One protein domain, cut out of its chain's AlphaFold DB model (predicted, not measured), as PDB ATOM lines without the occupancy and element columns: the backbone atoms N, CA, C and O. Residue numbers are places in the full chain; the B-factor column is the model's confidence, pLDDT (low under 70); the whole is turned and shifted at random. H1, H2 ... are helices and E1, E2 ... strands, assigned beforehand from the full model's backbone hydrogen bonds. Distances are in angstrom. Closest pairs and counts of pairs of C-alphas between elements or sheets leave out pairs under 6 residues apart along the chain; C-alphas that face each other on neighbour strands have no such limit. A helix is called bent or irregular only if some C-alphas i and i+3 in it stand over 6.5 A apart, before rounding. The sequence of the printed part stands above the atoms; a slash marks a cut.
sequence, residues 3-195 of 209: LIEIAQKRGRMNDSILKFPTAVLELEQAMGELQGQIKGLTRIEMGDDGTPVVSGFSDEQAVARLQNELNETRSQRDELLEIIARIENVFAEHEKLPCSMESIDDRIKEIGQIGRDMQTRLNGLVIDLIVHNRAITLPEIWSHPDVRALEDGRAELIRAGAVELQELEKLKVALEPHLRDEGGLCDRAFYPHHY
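What this domain is: This is residues 3 to 195 of the 209 residues of an uncharacterized protein of Methanothrix soehngenii (strain ATCC 5969 / DSM 3671 / JCM 10134 / NBRC 103675 / OCM 69 / GP-6) (UniProt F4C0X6). A long rod is made of two helical pairs set end to end: H2 beside H3 in one half, and the bent H4 beside H6 in the other, joined where the last part of H3 meets the last part of H6. The strand hairpin E1 and E2 lies at one far end, the turn with short H5 at the other, and short H1 and H7 pack on H2 near the middle of the rod. The printed part has 193 residues with seven named helices and two named strands, in the order H1 H2 E1 E2 H3 H4 H5 H6 H7; the sheet E1 - E2 is antiparallel and the class is mostly helix. It is extended, with a radius of gyration of the C-alphas of 29.2 A and spans of 105 by 35 by 31 A.

How they stand to each other: H1, residues 3 to 10, touches H2, residues 19 to 40, about perpendicular at 83 degrees, the closest C-alphas being those of Ile 4 and Pro 21, 4.9 A apart. E1, residues 42 to 46, and E2, residues 52 to 57, form an antiparallel hairpin, with N 43 and O 56 at 2.8 A and N 55 and O 43 at 3.0 A, within hydrogen-bond range. H3, residues 60 to 93, touches H2 at a shallow tilt of 22 degrees, opposite ways, closest at the C-alphas of Val 24 and Arg 77, 5.7 A. H4, residues 101 to 132, was assigned as one helix by its hydrogen bonds but is bent, C-alphas 112 and 115 being 6.8 A apart; its arms H4a, residues 101 to 112, and H4b, residues 115 to 132, stand at a shallow tilt of 33 degrees, only just short of steep. H5, residues 138 to 142, is close to but not clearly touching H4b, with the C-alphas of Val 126 and Ile 141 closest at 6.8 A. H6, residues 145 to 178, only just irregular with C-alphas 174 and 177 6.9 A apart, touches H4b at a shallow tilt of 13 degrees, opposite ways, the C-alphas of Met 118 and Arg 154 being closest at 6.0 A. It touches H4a at a shallow tilt of 28 degrees, closest at the C-alphas of Ile 111 and Gly 161, 5.5 A. With residues 171 to 178 alone it touches H3 at a steep tilt of 38 degrees, closest at the C-alphas of Ile 87 and His 178, 6.6 A. H7, residues 185 to 190, touches H2 at a steep tilt of 63 degrees, closest at the C-alphas of Ala 23 and Cys 186, 5.4 A. Every O i to N i+4 pair is within hydrogen-bond range in H1, H2, H3, H4a, H4b, H5 and H7, and 28 of 30 in H6.

Where its parts are: H1 begins at C-alpha 3, (4.903, -42.801, 21.941). H2 is 31.5 A long, H3 49.4 A, H4a 16.8 A, H4b 26.0 A and H6 49.9 A; H7 ends at C-alpha 190, (16.488, -43.770, 8.904).

The domain as a whole: The C-alphas farthest apart are those of Asp 48 and Ala 135, 106.6 A. Residues 131 to 137 stand free. The printed part has no cut and no long link; pLDDT is under 70 at residues 11 to 13 and 194 to 195.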
ATOM      1  N   LEU A   3       4.694 -42.704  23.389       89.00
ATOM      2  CA  LEU A   3       4.903 -42.801  21.941       89.00
ATOM      3  C   LEU A   3       6.044 -43.757  21.558       89.00
ATOM      4  O   LEU A   3       5.940 -44.445  20.542       89.00
ATOM      5  N   ILE A   4       7.090 -43.864  22.386       88.62
ATOM      6  CA  ILE A   4       8.187 -44.830  22.184       88.62
ATOM      7  C   ILE A   4       7.675 -46.263  22.360       88.62
ATOM      8  O   ILE A   4       7.950 -47.122  21.525       88.62
ATOM      9  N   GLU A   5       6.866 -46.520  23.389       88.44
ATOM     10  CA  GLU A   5       6.274 -47.844  23.617       88.44
ATOM     11  C   GLU A   5       5.336 -48.264  22.476       88.44
ATOM     12  O   GLU A   5       5.292 -49.436  22.088       88.44
ATOM     13  N   ILE A   6       4.584 -47.311  21.917       87.00
ATOM     14  CA  ILE A   6       3.729 -47.550  20.749       87.00
ATOM     15  C   ILE A   6       4.586 -47.884  19.524       87.00
ATOM     16  O   ILE A   6       4.287 -48.856  18.824       87.00
ATOM     17  N   ALA A   7       5.658 -47.124  19.280       88.00
ATOM     18  CA  ALA A   7       6.572 -47.364  18.166       88.00
ATOM     19  C   ALA A   7       7.238 -48.747  18.256       88.00
ATOM     20  O   ALA A   7       7.209 -49.493  17.277       88.00
ATOM     21  N   GLN A   8       7.715 -49.147  19.443       87.62
ATOM     22  CA  GLN A   8       8.313 -50.469  19.688       87.62
ATOM     23  C   GLN A   8       7.373 -51.629  19.331       87.62
ATOM     24  O   GLN A   8       7.816 -52.653  18.818       87.62
ATOM     25  N   LYS A   9       6.067 -51.484  19.589       86.50
ATOM     26  CA  LYS A   9       5.076 -52.535  19.300       86.50
ATOM     27  C   LYS A   9       4.642 -52.572  17.835       86.50
ATOM     28  O   LYS A   9       4.302 -53.643  17.339       86.50
ATOM     29  N   ARG A  10       4.575 -51.416  17.163       78.00
ATOM     30  CA  ARG A  10       4.026 -51.300  15.798       78.00
ATOM     31  C   ARG A  10       5.068 -51.380  14.686       78.00
ATOM     32  O   ARG A  10       4.708 -51.820  13.598       78.00
ATOM     33  N   GLY A  11       6.299 -50.926  14.917       66.56
ATOM     34  CA  GLY A  11       7.400 -50.998  13.947       66.56
ATOM     35  C   GLY A  11       7.172 -50.286  12.600       66.56
ATOM     36  O   GLY A  11       7.816 -50.643  11.619       66.56
ATOM     37  N   ARG A  12       6.232 -49.330  12.491       59.50
ATOM     38  CA  ARG A  12       5.917 -48.649  11.215       59.50
ATOM     39  C   ARG A  12       6.596 -47.279  11.099       59.50
ATOM     40  O   ARG A  12       6.377 -46.418  11.940       59.50
ATOM     41  N   MET A  13       7.297 -47.067   9.978       62.22
ATOM     42  CA  MET A  13       8.074 -45.857   9.641       62.22
ATOM     43  C   MET A  13       7.267 -44.683   9.039       62.22
ATOM     44  O   MET A  13       7.755 -43.560   9.042       62.22
ATOM     45  N   ASN A  14       6.042 -44.899   8.536       74.94
ATOM     46  CA  ASN A  14       5.332 -43.900   7.705       74.94
ATOM     47  C   ASN A  14       4.257 -43.063   8.432       74.94
ATOM     48  O   ASN A  14       3.497 -42.352   7.778       74.94
ATOM     49  N   ASP A  15       4.159 -43.143   9.758       89.19
ATOM     50  CA  ASP A  15       3.217 -42.323  10.531       89.19
ATOM     51  C   ASP A  15       3.885 -41.010  10.968       89.19
ATOM     52  O   ASP A  15       5.000 -41.008  11.492       89.19
ATOM     53  N   SER A  16       3.205 -39.880  10.760       89.06
ATOM     54  CA  SER A  16       3.773 -38.548  11.003       89.06
ATOM     55  C   SER A  16       4.094 -38.268  12.472       89.06
ATOM     56  O   SER A  16       4.977 -37.455  12.739       89.06
ATOM     57  N   ILE A  17       3.424 -38.950  13.407       92.06
ATOM     58  CA  ILE A  17       3.693 -38.880  14.847       92.06
ATOM     59  C   ILE A  17       4.730 -39.934  15.233       92.06
ATOM     60  O   ILE A  17       5.683 -39.623  15.947       92.06
ATOM     61  N   LEU A  18       4.583 -41.175  14.754       91.56
ATOM     62  CA  LEU A  18       5.471 -42.271  15.163       91.56
ATOM     63  C   LEU A  18       6.848 -42.259  14.486       91.56
ATOM     64  O   LEU A  18       7.735 -42.986  14.934       91.56
ATOM     65  N   LYS A  19       7.083 -41.428  13.467       90.75
ATOM     66  CA  LYS A  19       8.411 -41.303  12.849       90.75
ATOM     67  C   LYS A  19       9.491 -40.864  13.849       90.75
ATOM     68  O   LYS A  19      10.577 -41.421  13.834       90.75
ATOM     69  N   PHE A  20       9.189 -39.950  14.775       91.88
ATOM     70  CA  PHE A  20      10.157 -39.474  15.772       91.88
ATOM     71  C   PHE A  20      10.558 -40.558  16.785       91.88
ATOM     72  O   PHE A  20      11.751 -40.823  16.920       91.88
ATOM     73  N   PRO A  21       9.619 -41.239  17.479       91.81
ATOM     74  CA  PRO A  21       9.986 -42.330  18.376       91.81
ATOM     75  C   PRO A  21      10.625 -43.504  17.632       91.81
ATOM     76  O   PRO A  21      11.524 -44.129  18.181       91.81
ATOM     77  N   THR A  22      10.229 -43.786  16.387       91.44
ATOM     78  CA  THR A  22      10.902 -44.820  15.581       91.44
ATOM     79  C   THR A  22      12.343 -44.417  15.264       91.44
ATOM     80  O   THR A  22      13.241 -45.231  15.434       91.44
ATOM     81  N   ALA A  23      12.593 -43.156  14.901       90.25
ATOM     82  CA  ALA A  23      13.945 -42.645  14.680       90.25
ATOM     83  C   ALA A  23      14.819 -42.761  15.941       90.25
ATOM     84  O   ALA A  23      15.979 -43.143  15.842       90.25
ATOM     85  N   VAL A  24      14.265 -42.513  17.135       91.81
ATOM     86  CA  VAL A  24      14.986 -42.742  18.402       91.81
ATOM     87  C   VAL A  24      15.411 -44.204  18.549       91.81
ATOM     88  O   VAL A  24      16.554 -44.453  18.921       91.81
ATOM     89  N   LEU A  25      14.534 -45.162  18.232       91.56
ATOM     90  CA  LEU A  25      14.859 -46.591  18.319       91.56
ATOM     91  C   LEU A  25      15.982 -46.989  17.347       91.56
ATOM     92  O   LEU A  25      16.877 -47.741  17.727       91.56
ATOM     93  N   GLU A  26      15.972 -46.449  16.126       90.56
ATOM     94  CA  GLU A  26      17.043 -46.670  15.141       90.56
ATOM     95  C   GLU A  26      18.381 -46.089  15.622       90.56
ATOM     96  O   GLU A  26      19.416 -46.756  15.566       90.56
ATOM     97  N   LEU A  27      18.371 -44.873  16.186       89.44
ATOM     98  CA  LEU A  27      19.572 -44.274  16.772       89.44
ATOM     99  C   LEU A  27      20.082 -45.079  17.975       89.44
ATOM    100  O   LEU A  27      21.290 -45.237  18.128       89.44
ATOM    101  N   GLU A  28      19.201 -45.616  18.823       90.88
ATOM    102  CA  GLU A  28      19.595 -46.481  19.942       90.88
ATOM    103  C   GLU A  28      20.281 -47.765  19.461       90.88
ATOM    104  O   GLU A  28      21.292 -48.177  20.043       90.88
ATOM    105  N   GLN A  29      19.784 -48.364  18.377       90.06
ATOM    106  CA  GLN A  29      20.430 -49.511  17.750       90.06
ATOM    107  C   GLN A  29      21.813 -49.134  17.197       90.06
ATOM    108  O   GLN A  29      22.801 -49.787  17.541       90.06
ATOM    109  N   ALA A  30      21.909 -48.045  16.427       87.94
ATOM    110  CA  ALA A  30      23.174 -47.560  15.871       87.94
ATOM    111  C   ALA A  30      24.205 -47.236  16.970       87.94
ATOM    112  O   ALA A  30      25.372 -47.618  16.883       87.94
ATOM    113  N   MET A  31      23.775 -46.607  18.068       89.50
ATOM    114  CA  MET A  31      24.620 -46.366  19.240       89.50
ATOM    115  C   MET A  31      25.141 -47.671  19.856       89.50
ATOM    116  O   MET A  31      26.292 -47.722  20.303       89.50
ATOM    117  N   GLY A  32      24.310 -48.714  19.910       90.00
ATOM    118  CA  GLY A  32      24.706 -50.044  20.372       90.00
ATOM    119  C   GLY A  32      25.778 -50.674  19.483       90.00
ATOM    120  O   GLY A  32      26.759 -51.222  19.994       90.00
ATOM    121  N   GLU A  33      25.640 -50.538  18.165       90.38
ATOM    122  CA  GLU A  33      26.610 -51.020  17.177       90.38
ATOM    123  C   GLU A  33      27.949 -50.279  17.280       90.38
ATOM    124  O   GLU A  33      28.996 -50.923  17.390       90.38
ATOM    125  N   LEU A  34      27.931 -48.943  17.355       88.31
ATOM    126  CA  LEU A  34      29.131 -48.117  17.550       88.31
ATOM    127  C   LEU A  34      29.869 -48.485  18.845       88.31
ATOM    128  O   LEU A  34      31.090 -48.654  18.859       88.31
ATOM    129  N   GLN A  35      29.134 -48.684  19.945       88.25
ATOM    130  CA  GLN A  35      29.724 -49.161  21.199       88.25
ATOM    131  C   GLN A  35      30.315 -50.568  21.062       88.25
ATOM    132  O   GLN A  35      31.361 -50.849  21.650       88.25
ATOM    133  N   GLY A  36      29.671 -51.451  20.298       88.81
ATOM    134  CA  GLY A  36      30.192 -52.775  19.969       88.81
ATOM    135  C   GLY A  36      31.518 -52.709  19.210       88.81
ATOM    136  O   GLY A  36      32.464 -53.411  19.568       88.81
ATOM    137  N   GLN A  37      31.629 -51.812  18.227       87.25
ATOM    138  CA  GLN A  37      32.861 -51.594  17.463       87.25
ATOM    139  C   GLN A  37      33.996 -51.053  18.344       87.25
ATOM    140  O   GLN A  37      35.104 -51.588  18.310       87.25
ATOM    141  N   ILE A  38      33.718 -50.065  19.204       87.12
ATOM    142  CA  ILE A  38      34.703 -49.536  20.164       87.12
ATOM    143  C   ILE A  38      35.192 -50.644  21.110       87.12
ATOM    144  O   ILE A  38      36.395 -50.777  21.349       87.12
ATOM    145  N   LYS A  39      34.279 -51.485  21.615       86.69
ATOM    146  CA  LYS A  39      34.638 -52.651  22.440       86.69
ATOM    147  C   LYS A  39      35.528 -53.633  21.677       86.69
ATOM    148  O   LYS A  39      36.501 -54.117  22.243       86.69
ATOM    149  N   GLY A  40      35.245 -53.885  20.399       87.12
ATOM    150  CA  GLY A  40      36.063 -54.752  19.543       87.12
ATOM    151  C   GLY A  40      37.493 -54.246  19.324       87.12
ATOM    152  O   GLY A  40      38.404 -55.050  19.155       87.12
ATOM    153  N   LEU A  41      37.707 -52.929  19.382       86.25
ATOM    154  CA  LEU A  41      39.028 -52.301  19.278       86.25
ATOM    155  C   LEU A  41      39.768 -52.217  20.622       86.25
ATOM    156  O   LEU A  41      40.908 -51.758  20.673       86.25
ATOM    157  N   THR A  42      39.138 -52.627  21.725       86.44
ATOM    158  CA  THR A  42      39.733 -52.553  23.064       86.44
ATOM    159  C   THR A  42      40.743 -53.683  23.256       86.44
ATOM    160  O   THR A  42      40.413 -54.857  23.098       86.44
ATOM    161  N   ARG A  43      41.979 -53.343  23.632       83.12
ATOM    162  CA  ARG A  43      42.989 -54.320  24.048       83.12
ATOM    163  C   ARG A  43      42.820 -54.612  25.530       83.12
ATOM    164  O   ARG A  43      42.833 -53.701  26.358       83.12
ATOM    165  N   ILE A  44      42.643 -55.888  25.844       82.44
ATOM    166  CA  ILE A  44      42.533 -56.386  27.211       82.44
ATOM    167  C   ILE A  44      43.768 -57.235  27.478       82.44
ATOM    168  O   ILE A  44      44.020 -58.211  26.771       82.44
ATOM    169  N   GLU A  45      44.528 -56.852  28.494       81.12
ATOM    170  CA  GLU A  45      45.697 -57.579  28.981       81.12
ATOM    171  C   GLU A  45      45.436 -58.077  30.399       81.12
ATOM    172  O   GLU A  45      44.575 -57.565  31.107       81.12
ATOM    173  N   MET A  46      46.161 -59.109  30.816       81.12
ATOM    174  CA  MET A  46      46.065 -59.617  32.182       81.12
ATOM    175  C   MET A  46      47.036 -58.834  33.061       81.12
ATOM    176  O   MET A  46      48.236 -58.837  32.799       81.12
ATOM    177  N   GLY A  47      46.510 -58.166  34.085       77.56
ATOM    178  CA  GLY A  47      47.305 -57.525  35.123       77.56
ATOM    179  C   GLY A  47      48.057 -58.544  35.978       77.56
ATOM    180  O   GLY A  47      47.764 -59.743  35.963       77.56
ATOM    181  N   ASP A  48      49.017 -58.054  36.761       78.06
ATOM    182  CA  ASP A  48      49.893 -58.876  37.611       78.06
ATOM    183  C   ASP A  48      49.136 -59.656  38.706       78.06
ATOM    184  O   ASP A  48      49.643 -60.635  39.254       78.06
ATOM    185  N   ASP A  49      47.907 -59.246  39.013       84.44
ATOM    186  CA  ASP A  49      46.980 -59.903  39.936       84.44
ATOM    187  C   ASP A  49      46.043 -60.916  39.247       84.44
ATOM    188  O   ASP A  49      45.179 -61.512  39.893       84.44
ATOM    189  N   GLY A  50      46.210 -61.129  37.938       78.31
ATOM    190  CA  GLY A  50      45.358 -61.995  37.131       78.31
ATOM    191  C   GLY A  50      44.001 -61.382  36.781       78.31
ATOM    192  O   GLY A  50      43.117 -62.114  36.332       78.31
ATOM    193  N   THR A  51      43.804 -60.072  36.963       83.50
ATOM    194  CA  THR A  51      42.585 -59.388  36.517       83.50
ATOM    195  C   THR A  51      42.740 -58.841  35.094       83.50
ATOM    196  O   THR A  51      43.807 -58.351  34.732       83.50
ATOM    197  N   PRO A  52      41.706 -58.927  34.238       78.00
ATOM    198  CA  PRO A  52      41.750 -58.314  32.917       78.00
ATOM    199  C   PRO A  52      41.688 -56.786  33.042       78.00
ATOM    200  O   PRO A  52      40.711 -56.234  33.550       78.00
ATOM    201  N   VAL A  53      42.716 -56.105  32.545       82.25
ATOM    202  CA  VAL A  53      42.840 -54.646  32.519       82.25
ATOM    203  C   VAL A  53      42.828 -54.174  31.067       82.25
ATOM    204  O   VAL A  53      43.431 -54.783  30.185       82.25
ATOM    205  N   VAL A  54      42.126 -53.072  30.802       81.19
ATOM    206  CA  VAL A  54      42.156 -52.422  29.487       81.19
ATOM    207  C   VAL A  54      43.511 -51.735  29.319       81.19
ATOM    208  O   VAL A  54      43.775 -50.736  29.987       81.19
ATOM    209  N   SER A  55      44.367 -52.274  28.449       78.38
ATOM    210  CA  SER A  55      45.720 -51.752  28.207       78.38
ATOM    211  C   SER A  55      45.757 -50.632  27.166       78.38
ATOM    212  O   SER A  55      46.713 -49.862  27.115       78.38
ATOM    213  N   GLY A  56      44.705 -50.507  26.351       83.62
ATOM    214  CA  GLY A  56      44.563 -49.454  25.350       83.62
ATOM    215  C   GLY A  56      43.635 -49.866  24.212       83.62
ATOM    216  O   GLY A  56      42.805 -50.762  24.366       83.62
ATOM    217  N   PHE A  57      43.794 -49.235  23.050       87.50
ATOM    218  CA  PHE A  57      43.056 -49.586  21.837       87.50
ATOM    219  C   PHE A  57      43.996 -50.088  20.742       87.50
ATOM    220  O   PHE A  57      45.161 -49.704  20.664       87.50
ATOM    221  N   SER A  58      43.495 -50.973  19.883       84.56
ATOM    222  CA  SER A  58      44.240 -51.451  18.719       84.56
ATOM    223  C   SER A  58      44.436 -50.375  17.657       84.56
ATOM    224  O   SER A  58      45.443 -50.417  16.954       84.56
ATOM    225  N   ASP A  59      43.499 -49.432  17.574       87.31
ATOM    226  CA  ASP A  59      43.551 -48.252  16.715       87.31
ATOM    227  C   ASP A  59      42.897 -47.067  17.443       87.31
ATOM    228  O   ASP A  59      41.672 -46.961  17.536       87.31
ATOM    229  N   GLU A  60      43.724 -46.179  17.992       86.25
ATOM    230  CA  GLU A  60      43.257 -45.002  18.730       86.25
ATOM    231  C   GLU A  60      42.562 -43.974  17.828       86.25
ATOM    232  O   GLU A  60      41.622 -43.309  18.266       86.25
ATOM    233  N   GLN A  61      42.975 -43.853  16.559       86.19
ATOM    234  CA  GLN A  61      42.354 -42.911  15.626       86.19
ATOM    235  C   GLN A  61      40.951 -43.374  15.232       86.19
ATOM    236  O   GLN A  61      40.031 -42.555  15.175       86.19
ATOM    237  N   ALA A  62      40.770 -44.675  14.989       83.94
ATOM    238  CA  ALA A  62      39.454 -45.246  14.722       83.94
ATOM    239  C   ALA A  62      38.516 -45.082  15.924       83.94
ATOM    240  O   ALA A  62      37.375 -44.654  15.753       83.94
ATOM    241  N   VAL A  63      38.999 -45.332  17.146       86.19
ATOM    242  CA  VAL A  63      38.196 -45.145  18.364       86.19
ATOM    243  C   VAL A  63      37.802 -43.684  18.562       86.19
ATOM    244  O   VAL A  63      36.640 -43.420  18.860       86.19
ATOM    245  N   ALA A  64      38.711 -42.730  18.339       86.06
ATOM    246  CA  ALA A  64      38.383 -41.307  18.425       86.06
ATOM    247  C   ALA A  64      37.288 -40.899  17.418       86.06
ATOM    248  O   ALA A  64      36.379 -40.147  17.767       86.06
ATOM    249  N   ARG A  65      37.327 -41.429  16.186       86.31
ATOM    250  CA  ARG A  65      36.273 -41.197  15.180       86.31
ATOM    251  C   ARG A  65      34.930 -41.783  15.616       86.31
ATOM    252  O   ARG A  65      33.941 -41.060  15.613       86.31
ATOM    253  N   LEU A  66      34.914 -43.043  16.053       88.44
ATOM    254  CA  LEU A  66      33.695 -43.717  16.522       88.44
ATOM    255  C   LEU A  66      33.100 -43.047  17.767       88.44
ATOM    256  O   LEU A  66      31.885 -43.003  17.927       88.44
ATOM    257  N   GLN A  67      33.936 -42.506  18.655       86.25
ATOM    258  CA  GLN A  67      33.475 -41.743  19.816       86.25
ATOM    259  C   GLN A  67      32.830 -40.413  19.418       86.25
ATOM    260  O   GLN A  67      31.820 -40.036  20.012       86.25
ATOM    261  N   ASN A  68      33.382 -39.717  18.421       89.19
ATOM    262  CA  ASN A  68      32.768 -38.501  17.890       89.19
ATOM    263  C   ASN A  68      31.408 -38.810  17.257       89.19
ATOM    264  O   ASN A  68      30.425 -38.168  17.613       89.19
ATOM    265  N   GLU A  69      31.336 -39.845  16.419       87.50
ATOM    266  CA  GLU A  69      30.084 -40.297  15.802       87.50
ATOM    267  C   GLU A  69      29.045 -40.678  16.867       87.50
ATOM    268  O   GLU A  69      27.918 -40.196  16.836       87.50
ATOM    269  N   LEU A  70      29.444 -41.427  17.904       88.62
ATOM    270  CA  LEU A  70      28.562 -41.781  19.021       88.62
ATOM    271  C   LEU A  70      28.017 -40.548  19.761       88.62
ATOM    272  O   LEU A  70      26.870 -40.559  20.214       88.62
ATOM    273  N   ASN A  71      28.824 -39.499  19.925       89.19
ATOM    274  CA  ASN A  71      28.383 -38.255  20.556       89.19
ATOM    275  C   ASN A  71      27.402 -37.481  19.664       89.19
ATOM    276  O   ASN A  71      26.418 -36.951  20.176       89.19
ATOM    277  N   GLU A  72      27.621 -37.464  18.349       88.56
ATOM    278  CA  GLU A  72      26.679 -36.884  17.388       88.56
ATOM    279  C   GLU A  72      25.338 -37.632  17.402       88.56
ATOM    280  O   GLU A  72      24.286 -37.001  17.519       88.56
ATOM    281  N   THR A  73      25.356 -38.970  17.385       87.88
ATOM    282  CA  THR A  73      24.144 -39.801  17.477       87.88
ATOM    283  C   THR A  73      23.388 -39.554  18.786       87.88
ATOM    284  O   THR A  73      22.161 -39.459  18.787       87.88
ATOM    285  N   ARG A  74      24.102 -39.390  19.911       89.38
ATOM    286  CA  ARG A  74      23.496 -39.032  21.206       89.38
ATOM    287  C   ARG A  74      22.813 -37.668  21.170       89.38
ATOM    288  O   ARG A  74      21.691 -37.565  21.649       89.38
ATOM    289  N   SER A  75      23.458 -36.662  20.576       90.88
ATOM    290  CA  SER A  75      22.865 -35.327  20.417       90.88
ATOM    291  C   SER A  75      21.564 -35.397  19.619       90.88
ATOM    292  O   SER A  75      20.539 -34.892  20.064       90.88
ATOM    293  N   GLN A  76      21.576 -36.102  18.482       89.38
ATOM    294  CA  GLN A  76      20.382 -36.287  17.650       89.38
ATOM    295  C   GLN A  76      19.258 -37.007  18.407       89.38
ATOM    296  O   GLN A  76      18.094 -36.622  18.306       89.38
ATOM    297  N   ARG A  77      19.599 -38.034  19.196       92.44
ATOM    298  CA  ARG A  77      18.635 -38.743  20.044       92.44
ATOM    299  C   ARG A  77      17.991 -37.802  21.058       92.44
ATOM    300  O   ARG A  77      16.775 -37.834  21.219       92.44
ATOM    301  N   ASP A  78      18.786 -36.988  21.743       92.44
ATOM    302  CA  ASP A  78      18.289 -36.071  22.770       92.44
ATOM    303  C   ASP A  78      17.362 -35.000  22.164       92.44
ATOM    304  O   ASP A  78      16.272 -34.770  22.690       92.44
ATOM    305  N   GLU A  79      17.707 -34.454  20.994       92.06
ATOM    306  CA  GLU A  79      16.836 -33.540  20.238       92.06
ATOM    307  C   GLU A  79      15.497 -34.194  19.843       92.06
ATOM    308  O   GLU A  79      14.427 -33.588  19.979       92.06
ATOM    309  N   LEU A  80      15.521 -35.453  19.391       91.75
ATOM    310  CA  LEU A  80      14.300 -36.198  19.076       91.75
ATOM    311  C   LEU A  80      13.450 -36.468  20.324       91.75
ATOM    312  O   LEU A  80      12.226 -36.350  20.261       91.75
ATOM    313  N   LEU A  81      14.067 -36.782  21.466       93.50
ATOM    314  CA  LEU A  81      13.351 -36.963  22.733       93.50
ATOM    315  C   LEU A  81      12.642 -35.676  23.175       93.50
ATOM    316  O   LEU A  81      11.500 -35.742  23.633       93.50
ATOM    317  N   GLU A  82      13.255 -34.509  22.974       93.00
ATOM    318  CA  GLU A  82      12.611 -33.215  23.232       93.00
ATOM    319  C   GLU A  82      11.419 -32.951  22.300       93.00
ATOM    320  O   GLU A  82      10.404 -32.387  22.719       93.00
ATOM    321  N   ILE A  83      11.503 -33.355  21.028       92.50
ATOM    322  CA  ILE A  83      10.363 -33.281  20.101       92.50
ATOM    323  C   ILE A  83       9.232 -34.195  20.578       92.50
ATOM    324  O   ILE A  83       8.089 -33.747  20.671       92.50
ATOM    325  N   ILE A  84       9.534 -35.443  20.938       92.94
ATOM    326  CA  ILE A  84       8.515 -36.391  21.402       92.94
ATOM    327  C   ILE A  84       7.862 -35.887  22.694       92.94
ATOM    328  O   ILE A  84       6.642 -35.942  22.810       92.94
ATOM    329  N   ALA A  85       8.632 -35.328  23.632       94.38
ATOM    330  CA  ALA A  85       8.084 -34.730  24.848       94.38
ATOM    331  C   ALA A  85       7.124 -33.567  24.540       94.38
ATOM    332  O   ALA A  85       6.051 -33.477  25.134       94.38
ATOM    333  N   ARG A  86       7.461 -32.704  23.569       93.81
ATOM    334  CA  ARG A  86       6.555 -31.639  23.102       93.81
ATOM    335  C   ARG A  86       5.267 -32.203  22.505       93.81
ATOM    336  O   ARG A  86       4.195 -31.710  22.832       93.81
ATOM    337  N   ILE A  87       5.357 -33.251  21.689       94.06
ATOM    338  CA  ILE A  87       4.181 -33.919  21.114       94.06
ATOM    339  C   ILE A  87       3.302 -34.524  22.222       94.06
ATOM    340  O   ILE A  87       2.090 -34.328  22.214       94.06
ATOM    341  N   GLU A  88       3.889 -35.233  23.193       94.31
ATOM    342  CA  GLU A  88       3.141 -35.810  24.321       94.31
ATOM    343  C   GLU A  88       2.466 -34.728  25.179       94.31
ATOM    344  O   GLU A  88       1.340 -34.932  25.633       94.31
ATOM    345  N   ASN A  89       3.092 -33.558  25.331       95.31
ATOM    346  CA  ASN A  89       2.473 -32.416  26.002       95.31
ATOM    347  C   ASN A  89       1.244 -31.896  25.245       95.31
ATOM    348  O   ASN A  89       0.224 -31.648  25.880       95.31
ATOM    349  N   VAL A  90       1.286 -31.809  23.910       95.62
ATOM    350  CA  VAL A  90       0.109 -31.420  23.106       95.62
ATOM    351  C   VAL A  90      -1.045 -32.407  23.312       95.62
ATOM    352  O   VAL A  90      -2.190 -32.001  23.492       95.62
ATOM    353  N   PHE A  91      -0.766 -33.712  23.352       95.38
ATOM    354  CA  PHE A  91      -1.794 -34.705  23.680       95.38
ATOM    355  C   PHE A  91      -2.385 -34.491  25.082       95.38
ATOM    356  O   PHE A  91      -3.607 -34.545  25.243       95.38
ATOM    357  N   ALA A  92      -1.538 -34.208  26.076       94.38
ATOM    358  CA  ALA A  92      -1.966 -33.958  27.449       94.38
ATOM    359  C   ALA A  92      -2.820 -32.682  27.584       94.38
ATOM    360  O   ALA A  92      -3.831 -32.710  28.283       94.38
ATOM    361  N   GLU A  93      -2.469 -31.598  26.885       95.25
ATOM    362  CA  GLU A  93      -3.247 -30.347  26.842       95.25
ATOM    363  C   GLU A  93      -4.656 -30.546  26.268       95.25
ATOM    364  O   GLU A  93      -5.595 -29.857  26.658       95.25
ATOM    365  N   HIS A  94      -4.810 -31.516  25.366       93.75
ATOM    366  CA  HIS A  94      -6.090 -31.905  24.782       93.75
ATOM    367  C   HIS A  94      -6.802 -33.035  25.551       93.75
ATOM    368  O   HIS A  94      -7.817 -33.541  25.071       93.75
ATOM    369  N   GLU A  95      -6.283 -33.449  26.714       92.94
ATOM    370  CA  GLU A  95      -6.813 -34.551  27.534       92.94
ATOM    371  C   GLU A  95      -6.957 -35.881  26.760       92.94
ATOM    372  O   GLU A  95      -7.834 -36.704  27.037       92.94
ATOM    373  N   LYS A  96      -6.091 -36.116  25.767       91.38
ATOM    374  CA  LYS A  96      -6.064 -37.353  24.975       91.38
ATOM    375  C   LYS A  96      -4.811 -38.165  25.294       91.38
ATOM    376  O   LYS A  96      -3.757 -37.634  25.633       91.38
ATOM    377  N   LEU A  97      -4.913 -39.483  25.142       92.50
ATOM    378  CA  LEU A  97      -3.742 -40.354  25.215       92.50
ATOM    379  C   LEU A  97      -2.910 -40.225  23.927       92.50
ATOM    380  O   LEU A  97      -3.499 -40.205  22.840       92.50
ATOM    381  N   PRO A  98      -1.567 -40.192  24.022       93.06
ATOM    382  CA  PRO A  98      -0.713 -40.209  22.844       93.06
ATOM    383  C   PRO A  98      -0.995 -41.435  21.976       93.06
ATOM    384  O   PRO A  98      -1.059 -42.566  22.462       93.06
ATOM    385  N   CYS A  99      -1.173 -41.206  20.682       92.12
ATOM    386  CA  CYS A  99      -1.453 -42.243  19.697       92.12
ATOM    387  C   CYS A  99      -0.865 -41.859  18.333       92.12
ATOM    388  O   CYS A  99      -0.250 -40.805  18.182       92.12
ATOM    389  N   SER A 100      -1.005 -42.747  17.349       91.88
ATOM    390  CA  SER A 100      -0.520 -42.498  15.991       91.88
ATOM    391  C   SER A 100      -1.484 -41.599  15.210       91.88
ATOM    392  O   SER A 100      -2.680 -41.567  15.512       91.88
ATOM    393  N   MET A 101      -0.992 -40.924  14.167       92.81
ATOM    394  CA  MET A 101      -1.853 -40.135  13.278       92.81
ATOM    395  C   MET A 101      -2.892 -41.022  12.579       92.81
ATOM    396  O   MET A 101      -4.060 -40.651  12.518       92.81
ATOM    397  N   GLU A 102      -2.496 -42.227  12.145       91.62
ATOM    398  CA  GLU A 102      -3.410 -43.227  11.559       91.62
ATOM    399  C   GLU A 102      -4.617 -43.499  12.475       91.62
ATOM    400  O   GLU A 102      -5.752 -43.508  12.014       91.62
ATOM    401  N   SER A 103      -4.407 -43.633  13.788       92.25
ATOM    402  CA  SER A 103      -5.499 -43.878  14.738       92.25
ATOM    403  C   SER A 103      -6.430 -42.678  14.920       92.25
ATOM    404  O   SER A 103      -7.628 -42.869  15.128       92.25
ATOM    405  N   ILE A 104      -5.910 -41.452  14.818       93.56
ATOM    406  CA  ILE A 104      -6.739 -40.238  14.814       93.56
ATOM    407  C   ILE A 104      -7.596 -40.203  13.540       93.56
ATOM    408  O   ILE A 104      -8.803 -39.969  13.612       93.56
ATOM    409  N   ASP A 105      -6.991 -40.473  12.384       93.62
ATOM    410  CA  ASP A 105      -7.677 -40.469  11.089       93.62
ATOM    411  C   ASP A 105      -8.739 -41.572  10.982       93.62
ATOM    412  O   ASP A 105      -9.853 -41.319  10.509       93.62
ATOM    413  N   ASP A 106      -8.438 -42.774  11.476       93.94
ATOM    414  CA  ASP A 106      -9.392 -43.880  11.557       93.94
ATOM    415  C   ASP A 106     -10.600 -43.492  12.410       93.94
ATOM    416  O   ASP A 106     -11.743 -43.692  11.994       93.94
ATOM    417  N   ARG A 107     -10.370 -42.848  13.562       94.88
ATOM    418  CA  ARG A 107     -11.460 -42.408  14.433       94.88
ATOM    419  C   ARG A 107     -12.338 -41.343  13.775       94.88
ATOM    420  O   ARG A 107     -13.563 -41.426  13.844       94.88
ATOM    421  N   ILE A 108     -11.733 -40.375  13.086       94.12
ATOM    422  CA  ILE A 108     -12.460 -39.368  12.295       94.12
ATOM    423  C   ILE A 108     -13.337 -40.048  11.233       94.12
ATOM    424  O   ILE A 108     -14.507 -39.692  11.051       94.12
ATOM    425  N   LYS A 109     -12.795 -41.056  10.545       94.44
ATOM    426  CA  LYS A 109     -13.521 -41.817   9.525       94.44
ATOM    427  C   LYS A 109     -14.683 -42.614  10.121       94.44
ATOM    428  O   LYS A 109     -15.769 -42.609   9.537       94.44
ATOM    429  N   GLU A 110     -14.479 -43.263  11.266       93.81
ATOM    430  CA  GLU A 110     -15.530 -43.968  12.008       93.81
ATOM    431  C   GLU A 110     -16.679 -43.027  12.371       93.81
ATOM    432  O   GLU A 110     -17.835 -43.334  12.080       93.81
ATOM    433  N   ILE A 111     -16.369 -41.851  12.926       92.81
ATOM    434  CA  ILE A 111     -17.366 -40.826  13.263       92.81
ATOM    435  C   ILE A 111     -18.194 -40.446  12.030       92.81
ATOM    436  O   ILE A 111     -19.424 -40.407  12.088       92.81
ATOM    437  N   GLY A 112     -17.534 -40.228  10.888       89.00
ATOM    438  CA  GLY A 112     -18.205 -39.920   9.622       89.00
ATOM    439  C   GLY A 112     -19.118 -41.041   9.103       89.00
ATOM    440  O   GLY A 112     -20.022 -40.782   8.304       89.00
ATOM    441  N   GLN A 113     -18.914 -42.279   9.557       92.94
ATOM    442  CA  GLN A 113     -19.677 -43.445   9.128       92.94
ATOM    443  C   GLN A 113     -20.891 -43.745  10.030       92.94
ATOM    444  O   GLN A 113     -21.887 -44.273   9.529       92.94
ATOM    445  N   ILE A 114     -20.884 -43.299  11.296       90.31
ATOM    446  CA  ILE A 114     -21.983 -43.476  12.273       90.31
ATOM    447  C   ILE A 114     -23.353 -43.153  11.664       90.31
ATOM    448  O   ILE A 114     -24.295 -43.943  11.760       90.31
ATOM    449  N   GLY A 115     -23.475 -41.993  11.009       86.50
ATOM    450  CA  GLY A 115     -24.748 -41.545  10.443       86.50
ATOM    451  C   GLY A 115     -25.283 -42.475   9.350       86.50
ATOM    452  O   GLY A 115     -26.492 -42.706   9.277       86.50
ATOM    453  N   ARG A 116     -24.395 -43.045   8.525       89.50
ATOM    454  CA  ARG A 116     -24.762 -43.979   7.449       89.50
ATOM    455  C   ARG A 116     -25.126 -45.356   7.991       89.50
ATOM    456  O   ARG A 116     -26.107 -45.947   7.535       89.50
ATOM    457  N   ASP A 117     -24.377 -45.847   8.971       91.94
ATOM    458  CA  ASP A 117     -24.618 -47.161   9.567       91.94
ATOM    459  C   ASP A 117     -25.962 -47.174  10.304       91.94
ATOM    460  O   ASP A 117     -26.779 -48.081  10.119       91.94
ATOM    461  N   MET A 118     -26.259 -46.107  11.052       90.19
ATOM    462  CA  MET A 118     -27.552 -45.938  11.714       90.19
ATOM    463  C   MET A 118     -28.704 -45.774  10.716       90.19
ATOM    464  O   MET A 118     -29.759 -46.374  10.911       90.19
ATOM    465  N   GLN A 119     -28.506 -45.040   9.614       89.44
ATOM    466  CA  GLN A 119     -29.521 -44.926   8.560       89.44
ATOM    467  C   GLN A 119     -29.827 -46.283   7.912       89.44
ATOM    468  O   GLN A 119     -30.985 -46.594   7.643       89.44
ATOM    469  N   THR A 120     -28.806 -47.106   7.676       93.56
ATOM    470  CA  THR A 120     -28.978 -48.454   7.112       93.56
ATOM    471  C   THR A 120     -29.818 -49.332   8.038       93.56
ATOM    472  O   THR A 120     -30.744 -50.001   7.579       93.56
ATOM    473  N   ARG A 121     -29.556 -49.280   9.350       92.81
ATOM    474  CA  ARG A 121     -30.344 -50.006  10.360       92.81
ATOM    475  C   ARG A 121     -31.790 -49.514  10.427       92.81
ATOM    476  O   ARG A 121     -32.702 -50.336  10.456       92.81
ATOM    477  N   LEU A 122     -31.997 -48.197  10.396       93.06
ATOM    478  CA  LEU A 122     -33.328 -47.589  10.372       93.06
ATOM    479  C   LEU A 122     -34.121 -48.036   9.135       93.06
ATOM    480  O   LEU A 122     -35.266 -48.460   9.256       93.06
ATOM    481  N   ASN A 123     -33.493 -48.009   7.957       92.81
ATOM    482  CA  ASN A 123     -34.115 -48.453   6.710       92.81
ATOM    483  C   ASN A 123     -34.512 -49.936   6.766       92.81
ATOM    484  O   ASN A 123     -35.596 -50.279   6.305       92.81
ATOM    485  N   GLY A 124     -33.668 -50.798   7.345       94.12
ATOM    486  CA  GLY A 124     -33.987 -52.214   7.544       94.12
ATOM    487  C   GLY A 124     -35.256 -52.406   8.377       94.12
ATOM    488  O   GLY A 124     -36.182 -53.078   7.936       94.12
ATOM    489  N   LEU A 125     -35.348 -51.713   9.516       93.75
ATOM    490  CA  LEU A 125     -36.528 -51.769  10.382       93.75
ATOM    491  C   LEU A 125     -37.797 -51.260   9.677       93.75
ATOM    492  O   LEU A 125     -38.862 -51.861   9.796       93.75
ATOM    493  N   VAL A 126     -37.693 -50.167   8.917       93.12
ATOM    494  CA  VAL A 126     -38.820 -49.628   8.140       93.12
ATOM    495  C   VAL A 126     -39.295 -50.631   7.087       93.12
ATOM    496  O   VAL A 126     -40.500 -50.837   6.938       93.12
ATOM    497  N   ILE A 127     -38.368 -51.279   6.375       94.06
ATOM    498  CA  ILE A 127     -38.695 -52.321   5.394       94.06
ATOM    499  C   ILE A 127     -39.399 -53.491   6.083       94.06
ATOM    500  O   ILE A 127     -40.444 -53.928   5.599       94.06
ATOM    501  N   ASP A 128     -38.885 -53.957   7.222       94.50
ATOM    502  CA  ASP A 128     -39.495 -55.053   7.975       94.50
ATOM    503  C   ASP A 128     -40.932 -54.711   8.392       94.50
ATOM    504  O   ASP A 128     -41.838 -55.521   8.192       94.50
ATOM    505  N   LEU A 129     -41.183 -53.494   8.884       92.81
ATOM    506  CA  LEU A 129     -42.531 -53.038   9.238       92.81
ATOM    507  C   LEU A 129     -43.487 -53.044   8.033       92.81
ATOM    508  O   LEU A 129     -44.624 -53.504   8.154       92.81
ATOM    509  N   ILE A 130     -43.022 -52.597   6.864       93.06
ATOM    510  CA  ILE A 130     -43.809 -52.601   5.618       93.06
ATOM    511  C   ILE A 130     -44.101 -54.032   5.148       93.06
ATOM    512  O   ILE A 130     -45.202 -54.323   4.676       93.06
ATOM    513  N   VAL A 131     -43.131 -54.941   5.269       95.19
ATOM    514  CA  VAL A 131     -43.292 -56.347   4.870       95.19
ATOM    515  C   VAL A 131     -44.332 -57.048   5.745       95.19
ATOM    516  O   VAL A 131     -45.182 -57.765   5.210       95.19
ATOM    517  N   HIS A 132     -44.299 -56.818   7.060       93.12
ATOM    518  CA  HIS A 132     -45.226 -57.437   8.013       93.12
ATOM    519  C   HIS A 132     -46.622 -56.796   7.997       93.12
ATOM    520  O   HIS A 132     -47.610 -57.492   8.233       93.12
ATOM    521  N   ASN A 133     -46.734 -55.503   7.674       91.50
ATOM    522  CA  ASN A 133     -48.011 -54.816   7.498       91.50
ATOM    523  C   ASN A 133     -48.001 -53.928   6.244       91.50
ATOM    524  O   ASN A 133     -47.654 -52.753   6.294       91.50
ATOM    525  N   ARG A 134     -48.476 -54.465   5.114       86.44
ATOM    526  CA  ARG A 134     -48.478 -53.748   3.824       86.44
ATOM    527  C   ARG A 134     -49.399 -52.526   3.763       86.44
ATOM    528  O   ARG A 134     -49.275 -51.739   2.831       86.44
ATOM    529  N   ALA A 135     -50.337 -52.399   4.700       93.25
ATOM    530  CA  ALA A 135     -51.237 -51.252   4.790       93.25
ATOM    531  C   ALA A 135     -50.723 -50.173   5.757       93.25
ATOM    532  O   ALA A 135     -51.393 -49.153   5.912       93.25
ATOM    533  N   ILE A 136     -49.567 -50.390   6.405       92.25
ATOM    534  CA  ILE A 136     -48.989 -49.425   7.338       92.25
ATOM    535  C   ILE A 136     -48.727 -48.093   6.634       92.25
ATOM    536  O   ILE A 136     -48.202 -48.029   5.519       92.25
ATOM    537  N   THR A 137     -49.102 -47.009   7.295       92.94
ATOM    538  CA  THR A 137     -48.920 -45.655   6.785       92.94
ATOM    539  C   THR A 137     -47.600 -45.058   7.276       92.94
ATOM    540  O   THR A 137     -47.060 -45.447   8.311       92.94
ATOM    541  N   LEU A 138     -47.073 -44.060   6.559       89.69
ATOM    542  CA  LEU A 138     -45.854 -43.354   6.980       89.69
ATOM    543  C   LEU A 138     -45.949 -42.779   8.413       89.69
ATOM    544  O   LEU A 138     -44.988 -42.953   9.163       89.69
ATOM    545  N   PRO A 139     -47.062 -42.144   8.844       93.50
ATOM    546  CA  PRO A 139     -47.196 -41.677  10.224       93.50
ATOM    547  C   PRO A 139     -47.108 -42.794  11.270       93.50
ATOM    548  O   PRO A 139     -46.556 -42.567  12.346       93.50
ATOM    549  N   GLU A 140     -47.619 -43.989  10.967       91.44
ATOM    550  CA  GLU A 140     -47.550 -45.148  11.865       91.44
ATOM    551  C   GLU A 140     -46.123 -45.698  11.963       91.44
ATOM    552  O   GLU A 140     -45.665 -45.978  13.068       91.44
ATOM    553  N   ILE A 141     -45.384 -45.756  10.848       91.75
ATOM    554  CA  ILE A 141     -43.959 -46.137  10.836       91.75
ATOM    555  C   ILE A 141     -43.140 -45.180  11.712       91.75
ATOM    556  O   ILE A 141     -42.421 -45.617  12.605       91.75
ATOM    557  N   TRP A 142     -43.271 -43.865  11.507       91.12
ATOM    558  CA  TRP A 142     -42.516 -42.855  12.268       91.12
ATOM    559  C   TRP A 142     -43.002 -42.667  13.713       91.12
ATOM    560  O   TRP A 142     -42.350 -42.008  14.526       91.12
ATOM    561  N   SER A 143     -44.153 -43.244  14.055       92.94
ATOM    562  CA  SER A 143     -44.642 -43.319  15.433       92.94
ATOM    563  C   SER A 143     -44.305 -44.649  16.106       92.94
ATOM    564  O   SER A 143     -44.572 -44.793  17.298       92.94
ATOM    565  N   HIS A 144     -43.693 -45.596  15.384       94.44
ATOM    566  CA  HIS A 144     -43.270 -46.870  15.947       94.44
ATOM    567  C   HIS A 144     -42.165 -46.645  16.997       94.44
ATOM    568  O   HIS A 144     -41.180 -45.963  16.691       94.44
ATOM    569  N   PRO A 145     -42.283 -47.221  18.210       93.25
ATOM    570  CA  PRO A 145     -41.324 -47.003  19.294       93.25
ATOM    571  C   PRO A 145     -39.874 -47.280  18.885       93.25
ATOM    572  O   PRO A 145     -39.004 -46.451  19.127       93.25
ATOM    573  N   ASP A 146     -39.631 -48.391  18.185       92.25
ATOM    574  CA  ASP A 146     -38.276 -48.784  17.776       92.25
ATOM    575  C   ASP A 146     -37.680 -47.860  16.701       92.25
ATOM    576  O   ASP A 146     -36.480 -47.594  16.709       92.25
ATOM    577  N   VAL A 147     -38.515 -47.329  15.796       93.44
ATOM    578  CA  VAL A 147     -38.080 -46.378  14.757       93.44
ATOM    579  C   VAL A 147     -37.704 -45.052  15.408       93.44
ATOM    580  O   VAL A 147     -36.653 -44.498  15.095       93.44
ATOM    581  N   ARG A 148     -38.520 -44.567  16.355       93.38
ATOM    582  CA  ARG A 148     -38.204 -43.354  17.120       93.38
ATOM    583  C   ARG A 148     -36.947 -43.519  17.958       93.38
ATOM    584  O   ARG A 148     -36.066 -42.680  17.866       93.38
ATOM    585  N   ALA A 149     -36.827 -44.619  18.698       92.69
ATOM    586  CA  ALA A 149     -35.651 -44.883  19.520       92.69
ATOM    587  C   ALA A 149     -34.359 -44.932  18.684       92.69
ATOM    588  O   ALA A 149     -33.334 -44.389  19.097       92.69
ATOM    589  N   LEU A 150     -34.400 -45.544  17.491       92.81
ATOM    590  CA  LEU A 150     -33.255 -45.551  16.578       92.81
ATOM    591  C   LEU A 150     -32.943 -44.168  16.002       92.81
ATOM    592  O   LEU A 150     -31.765 -43.838  15.870       92.81
ATOM    593  N   GLU A 151     -33.955 -43.370  15.660       91.25
ATOM    594  CA  GLU A 151     -33.743 -42.022  15.122       91.25
ATOM    595  C   GLU A 151     -33.228 -41.048  16.191       91.25
ATOM    596  O   GLU A 151     -32.281 -40.302  15.935       91.25
ATOM    597  N   ASP A 152     -33.768 -41.111  17.409       92.12
ATOM    598  CA  ASP A 152     -33.297 -40.326  18.551       92.12
ATOM    599  C   ASP A 152     -31.843 -40.694  18.889       92.12
ATOM    600  O   ASP A 152     -30.975 -39.819  18.970       92.12
ATOM    601  N   GLY A 153     -31.534 -41.996  18.961       92.12
ATOM    602  CA  GLY A 153     -30.169 -42.483  19.167       92.12
ATOM    603  C   GLY A 153     -29.213 -42.093  18.034       92.12
ATOM    604  O   GLY A 153     -28.061 -41.738  18.282       92.12
ATOM    605  N   ARG A 154     -29.679 -42.085  16.778       91.31
ATOM    606  CA  ARG A 154     -28.894 -41.601  15.631       91.31
ATOM    607  C   ARG A 154     -28.551 -40.121  15.786       91.31
ATOM    608  O   ARG A 154     -27.394 -39.749  15.589       91.31
ATOM    609  N   ALA A 155     -29.522 -39.287  16.148       90.69
ATOM    610  CA  ALA A 155     -29.303 -37.858  16.353       90.69
ATOM    611  C   ALA A 155     -28.325 -37.587  17.507       90.69
ATOM    612  O   ALA A 155     -27.466 -36.711  17.399       90.69
ATOM    613  N   GLU A 156     -28.414 -38.346  18.601       93.00
ATOM    614  CA  GLU A 156     -27.473 -38.263  19.721       93.00
ATOM    615  C   GLU A 156     -26.048 -38.638  19.317       93.00
ATOM    616  O   GLU A 156     -25.129 -37.854  19.555       93.00
ATOM    617  N   LEU A 157     -25.865 -39.778  18.647       91.44
ATOM    618  CA  LEU A 157     -24.545 -40.233  18.209       91.44
ATOM    619  C   LEU A 157     -23.912 -39.290  17.180       91.44
ATOM    620  O   LEU A 157     -22.712 -39.045  17.244       91.44
ATOM    621  N   ILE A 158     -24.702 -38.718  16.266       91.69
ATOM    622  CA  ILE A 158     -24.209 -37.710  15.314       91.69
ATOM    623  C   ILE A 158     -23.757 -36.446  16.050       91.69
ATOM    624  O   ILE A 158     -22.697 -35.907  15.737       91.69
ATOM    625  N   ARG A 159     -24.528 -35.969  17.036       92.62
ATOM    626  CA  ARG A 159     -24.149 -34.787  17.828       92.62
ATOM    627  C   ARG A 159     -22.883 -35.034  18.642       92.62
ATOM    628  O   ARG A 159     -21.984 -34.202  18.605       92.62
ATOM    629  N   ALA A 160     -22.801 -36.168  19.337       92.81
ATOM    630  CA  ALA A 160     -21.614 -36.546  20.097       92.81
ATOM    631  C   ALA A 160     -20.390 -36.694  19.180       92.81
ATOM    632  O   ALA A 160     -19.336 -36.130  19.461       92.81
ATOM    633  N   GLY A 161     -20.563 -37.364  18.037       93.44
ATOM    634  CA  GLY A 161     -19.522 -37.510  17.027       93.44
ATOM    635  C   GLY A 161     -19.048 -36.173  16.458       93.44
ATOM    636  O   GLY A 161     -17.856 -35.992  16.263       93.44
ATOM    637  N   ALA A 162     -19.941 -35.201  16.241       92.94
ATOM    638  CA  ALA A 162     -19.554 -33.872  15.764       92.94
ATOM    639  C   ALA A 162     -18.674 -33.112  16.773       92.94
ATOM    640  O   ALA A 162     -17.732 -32.430  16.369       92.94
ATOM    641  N   VAL A 163     -18.959 -33.247  18.073       94.69
ATOM    642  CA  VAL A 163     -18.121 -32.669  19.136       94.69
ATOM    643  C   VAL A 163     -16.750 -33.341  19.151       94.69
ATOM    644  O   VAL A 163     -15.733 -32.653  19.105       94.69
ATOM    645  N   GLU A 164     -16.716 -34.675  19.132       94.12
ATOM    646  CA  GLU A 164     -15.465 -35.440  19.107       94.12
ATOM    647  C   GLU A 164     -14.627 -35.124  17.857       94.12
ATOM    648  O   GLU A 164     -13.421 -34.908  17.957       94.12
ATOM    649  N   LEU A 165     -15.256 -35.020  16.684       94.50
ATOM    650  CA  LEU A 165     -14.592 -34.638  15.438       94.50
ATOM    651  C   LEU A 165     -13.910 -33.275  15.569       94.50
ATOM    652  O   LEU A 165     -12.745 -33.135  15.211       94.50
ATOM    653  N   GLN A 166     -14.611 -32.289  16.132       95.00
ATOM    654  CA  GLN A 166     -14.053 -30.958  16.342       95.00
ATOM    655  C   GLN A 166     -12.843 -30.987  17.291       95.00
ATOM    656  O   GLN A 166     -11.881 -30.244  17.090       95.00
ATOM    657  N   GLU A 167     -12.870 -31.821  18.331       95.31
ATOM    658  CA  GLU A 167     -11.727 -32.006  19.233       95.31
ATOM    659  C   GLU A 167     -10.528 -32.638  18.521       95.31
ATOM    660  O   GLU A 167      -9.403 -32.160  18.681       95.31
ATOM    661  N   LEU A 168     -10.761 -33.678  17.717       95.19
ATOM    662  CA  LEU A 168      -9.711 -34.363  16.961       95.19
ATOM    663  C   LEU A 168      -9.104 -33.452  15.886       95.19
ATOM    664  O   LEU A 168      -7.888 -33.439  15.712       95.19
ATOM    665  N   GLU A 169      -9.913 -32.638  15.207       94.38
ATOM    666  CA  GLU A 169      -9.420 -31.637  14.257       94.38
ATOM    667  C   GLU A 169      -8.550 -30.580  14.946       94.38
ATOM    668  O   GLU A 169      -7.461 -30.272  14.460       94.38
ATOM    669  N   LYS A 170      -8.975 -30.069  16.110       95.88
ATOM    670  CA  LYS A 170      -8.161 -29.135  16.906       95.88
ATOM    671  C   LYS A 170      -6.837 -29.761  17.331       95.88
ATOM    672  O   LYS A 170      -5.807 -29.104  17.222       95.88
ATOM    673  N   LEU A 171      -6.859 -31.018  17.775       95.62
ATOM    674  CA  LEU A 171      -5.652 -31.756  18.134       95.62
ATOM    675  C   LEU A 171      -4.705 -31.887  16.932       95.62
ATOM    676  O   LEU A 171      -3.516 -31.618  17.064       95.62
ATOM    677  N   LYS A 172      -5.211 -32.240  15.744       95.12
ATOM    678  CA  LYS A 172      -4.383 -32.331  14.528       95.12
ATOM    679  C   LYS A 172      -3.715 -31.003  14.185       95.12
ATOM    680  O   LYS A 172      -2.524 -30.989  13.888       95.12
ATOM    681  N   VAL A 173      -4.465 -29.905  14.259       95.44
ATOM    682  CA  VAL A 173      -3.936 -28.556  14.013       95.44
ATOM    683  C   VAL A 173      -2.862 -28.189  15.041       95.44
ATOM    684  O   VAL A 173      -1.837 -27.629  14.669       95.44
ATOM    685  N   ALA A 174      -3.064 -28.530  16.316       94.94
ATOM    686  CA  ALA A 174      -2.079 -28.286  17.367       94.94
ATOM    687  C   ALA A 174      -0.807 -29.136  17.195       94.94
ATOM    688  O   ALA A 174       0.290 -28.672  17.490       94.94
ATOM    689  N   LEU A 175      -0.939 -30.361  16.683       94.50
ATOM    690  CA  LEU A 175       0.191 -31.250  16.419       94.50
ATOM    691  C   LEU A 175       1.016 -30.807  15.206       94.50
ATOM    692  O   LEU A 175       2.239 -30.910  15.246       94.50
ATOM    693  N   GLU A 176       0.383 -30.312  14.138       92.75
ATOM    694  CA  GLU A 176       1.015 -30.046  12.835       92.75
ATOM    695  C   GLU A 176       2.369 -29.299  12.892       92.75
ATOM    696  O   GLU A 176       3.310 -29.756  12.231       92.75
ATOM    697  N   PRO A 177       2.545 -28.223  13.688       91.56
ATOM    698  CA  PRO A 177       3.826 -27.521  13.798       91.56
ATOM    699  C   PRO A 177       4.964 -28.396  14.338       91.56
ATOM    700  O   PRO A 177       6.122 -28.182  13.994       91.56
ATOM    701  N   HIS A 178       4.645 -29.394  15.162       90.69
ATOM    702  CA  HIS A 178       5.615 -30.289  15.795       90.69
ATOM    703  C   HIS A 178       5.937 -31.525  14.950       90.69
ATOM    704  O   HIS A 178       6.892 -32.236  15.250       90.69
ATOM    705  N   LEU A 179       5.160 -31.791  13.894       89.62
ATOM    706  CA  LEU A 179       5.336 -32.973  13.046       89.62
ATOM    707  C   LEU A 179       6.249 -32.731  11.840       89.62
ATOM    708  O   LEU A 179       6.538 -33.664  11.083       89.62
ATOM    709  N   ARG A 180       6.727 -31.502  11.638       85.06
ATOM    710  CA  ARG A 180       7.684 -31.175  10.575       85.06
ATOM    711  C   ARG A 180       9.088 -31.605  10.989       85.06
ATOM    712  O   ARG A 180       9.532 -31.301  12.088       85.06
ATOM    713  N   ASP A 181       9.786 -32.316  10.105       79.75
ATOM    714  CA  ASP A 181      11.193 -32.675  10.325       79.75
ATOM    715  C   ASP A 181      12.111 -31.567   9.789       79.75
ATOM    716  O   ASP A 181      12.812 -31.739   8.797       79.75
ATOM    717  N   GLU A 182      12.048 -30.376  10.393       70.88
ATOM    718  CA  GLU A 182      12.749 -29.183   9.884       70.88
ATOM    719  C   GLU A 182      14.285 -29.324   9.904       70.88
ATOM    720  O   GLU A 182      14.977 -28.619   9.172       70.88
ATOM    721  N   GLY A 183      14.819 -30.264  10.692       71.44
ATOM    722  CA  GLY A 183      16.249 -30.582  10.765       71.44
ATOM    723  C   GLY A 183      16.685 -31.810   9.956       71.44
ATOM    724  O   GLY A 183      17.885 -32.096   9.902       71.44
ATOM    725  N   GLY A 184      15.746 -32.547   9.348       81.62
ATOM    726  CA  GLY A 184      16.020 -33.859   8.751       81.62
ATOM    727  C   GLY A 184      16.543 -34.876   9.774       81.62
ATOM    728  O   GLY A 184      17.357 -35.726   9.427       81.62
ATOM    729  N   LEU A 185      16.172 -34.743  11.053       83.94
ATOM    730  CA  LEU A 185      16.651 -35.601  12.138       83.94
ATOM    731  C   LEU A 185      16.129 -37.029  11.979       83.94
ATOM    732  O   LEU A 185      16.876 -37.984  12.189       83.94
ATOM    733  N   CYS A 186      14.866 -37.176  11.575       85.25
ATOM    734  CA  CYS A 186      14.294 -38.493  11.308       85.25
ATOM    735  C   CYS A 186      14.936 -39.095  10.057       85.25
ATOM    736  O   CYS A 186      15.340 -40.254  10.073       85.25
ATOM    737  N   ASP A 187      15.103 -38.296   9.000       84.81
ATOM    738  CA  ASP A 187      15.728 -38.759   7.758       84.81
ATOM    739  C   ASP A 187      17.182 -39.209   7.970       84.81
ATOM    740  O   ASP A 187      17.591 -40.235   7.432       84.81
ATOM    741  N   ARG A 188      17.961 -38.502   8.797       82.44
ATOM    742  CA  ARG A 188      19.332 -38.905   9.158       82.44
ATOM    743  C   ARG A 188      19.377 -40.214   9.942       82.44
ATOM    744  O   ARG A 188      20.293 -41.001   9.720       82.44
ATOM    745  N   ALA A 189      18.406 -40.445  10.824       83.75
ATOM    746  CA  ALA A 189      18.305 -41.686  11.586       83.75
ATOM    747  C   ALA A 189      17.930 -42.877  10.691       83.75
ATOM    748  O   ALA A 189      18.541 -43.936  10.787       83.75
ATOM    749  N   PHE A 190      16.959 -42.700   9.791       84.75
ATOM    750  CA  PHE A 190      16.488 -43.770   8.904       84.75
ATOM    751  C   PHE A 190      17.419 -44.046   7.725       84.75
ATOM    752  O   PHE A 190      17.512 -45.176   7.248       84.75
ATOM    753  N   TYR A 191      18.092 -43.010   7.232       81.25
ATOM    754  CA  TYR A 191      18.845 -43.043   5.987       81.25
ATOM    755  C   TYR A 191      20.245 -42.426   6.145       81.25
ATOM    756  O   TYR A 191      20.609 -41.514   5.394       81.25
ATOM    757  N   PRO A 192      21.086 -42.937   7.063       72.69
ATOM    758  CA  PRO A 192      22.394 -42.346   7.359       72.69
ATOM    759  C   PRO A 192      23.313 -42.285   6.127       72.69
ATOM    760  O   PRO A 192      24.067 -41.328   5.945       72.69
ATOM    761  N   HIS A 193      23.198 -43.248   5.206       70.25
ATOM    762  CA  HIS A 193      23.989 -43.299   3.970       70.25
ATOM    763  C   HIS A 193      23.700 -42.159   2.984       70.25
ATOM    764  O   HIS A 193      24.559 -41.837   2.168       70.25
ATOM    765  N   HIS A 194      22.526 -41.525   3.056       66.56
ATOM    766  CA  HIS A 194      22.197 -40.373   2.208       66.56
ATOM    767  C   HIS A 194      22.915 -39.091   2.647       66.56
ATOM    768  O   HIS A 194      22.992 -38.132   1.880       66.56
ATOM    769  N   TYR A 195      23.455 -39.089   3.866       59.62
ATOM    770  CA  TYR A 195      24.171 -37.966   4.465       59.62
ATOM    771  C   TYR A 195      25.670 -38.238   4.628       59.62
ATOM    772  O   TYR A 195      26.415 -37.344   5.029       59.62
TER     773      TYR A 195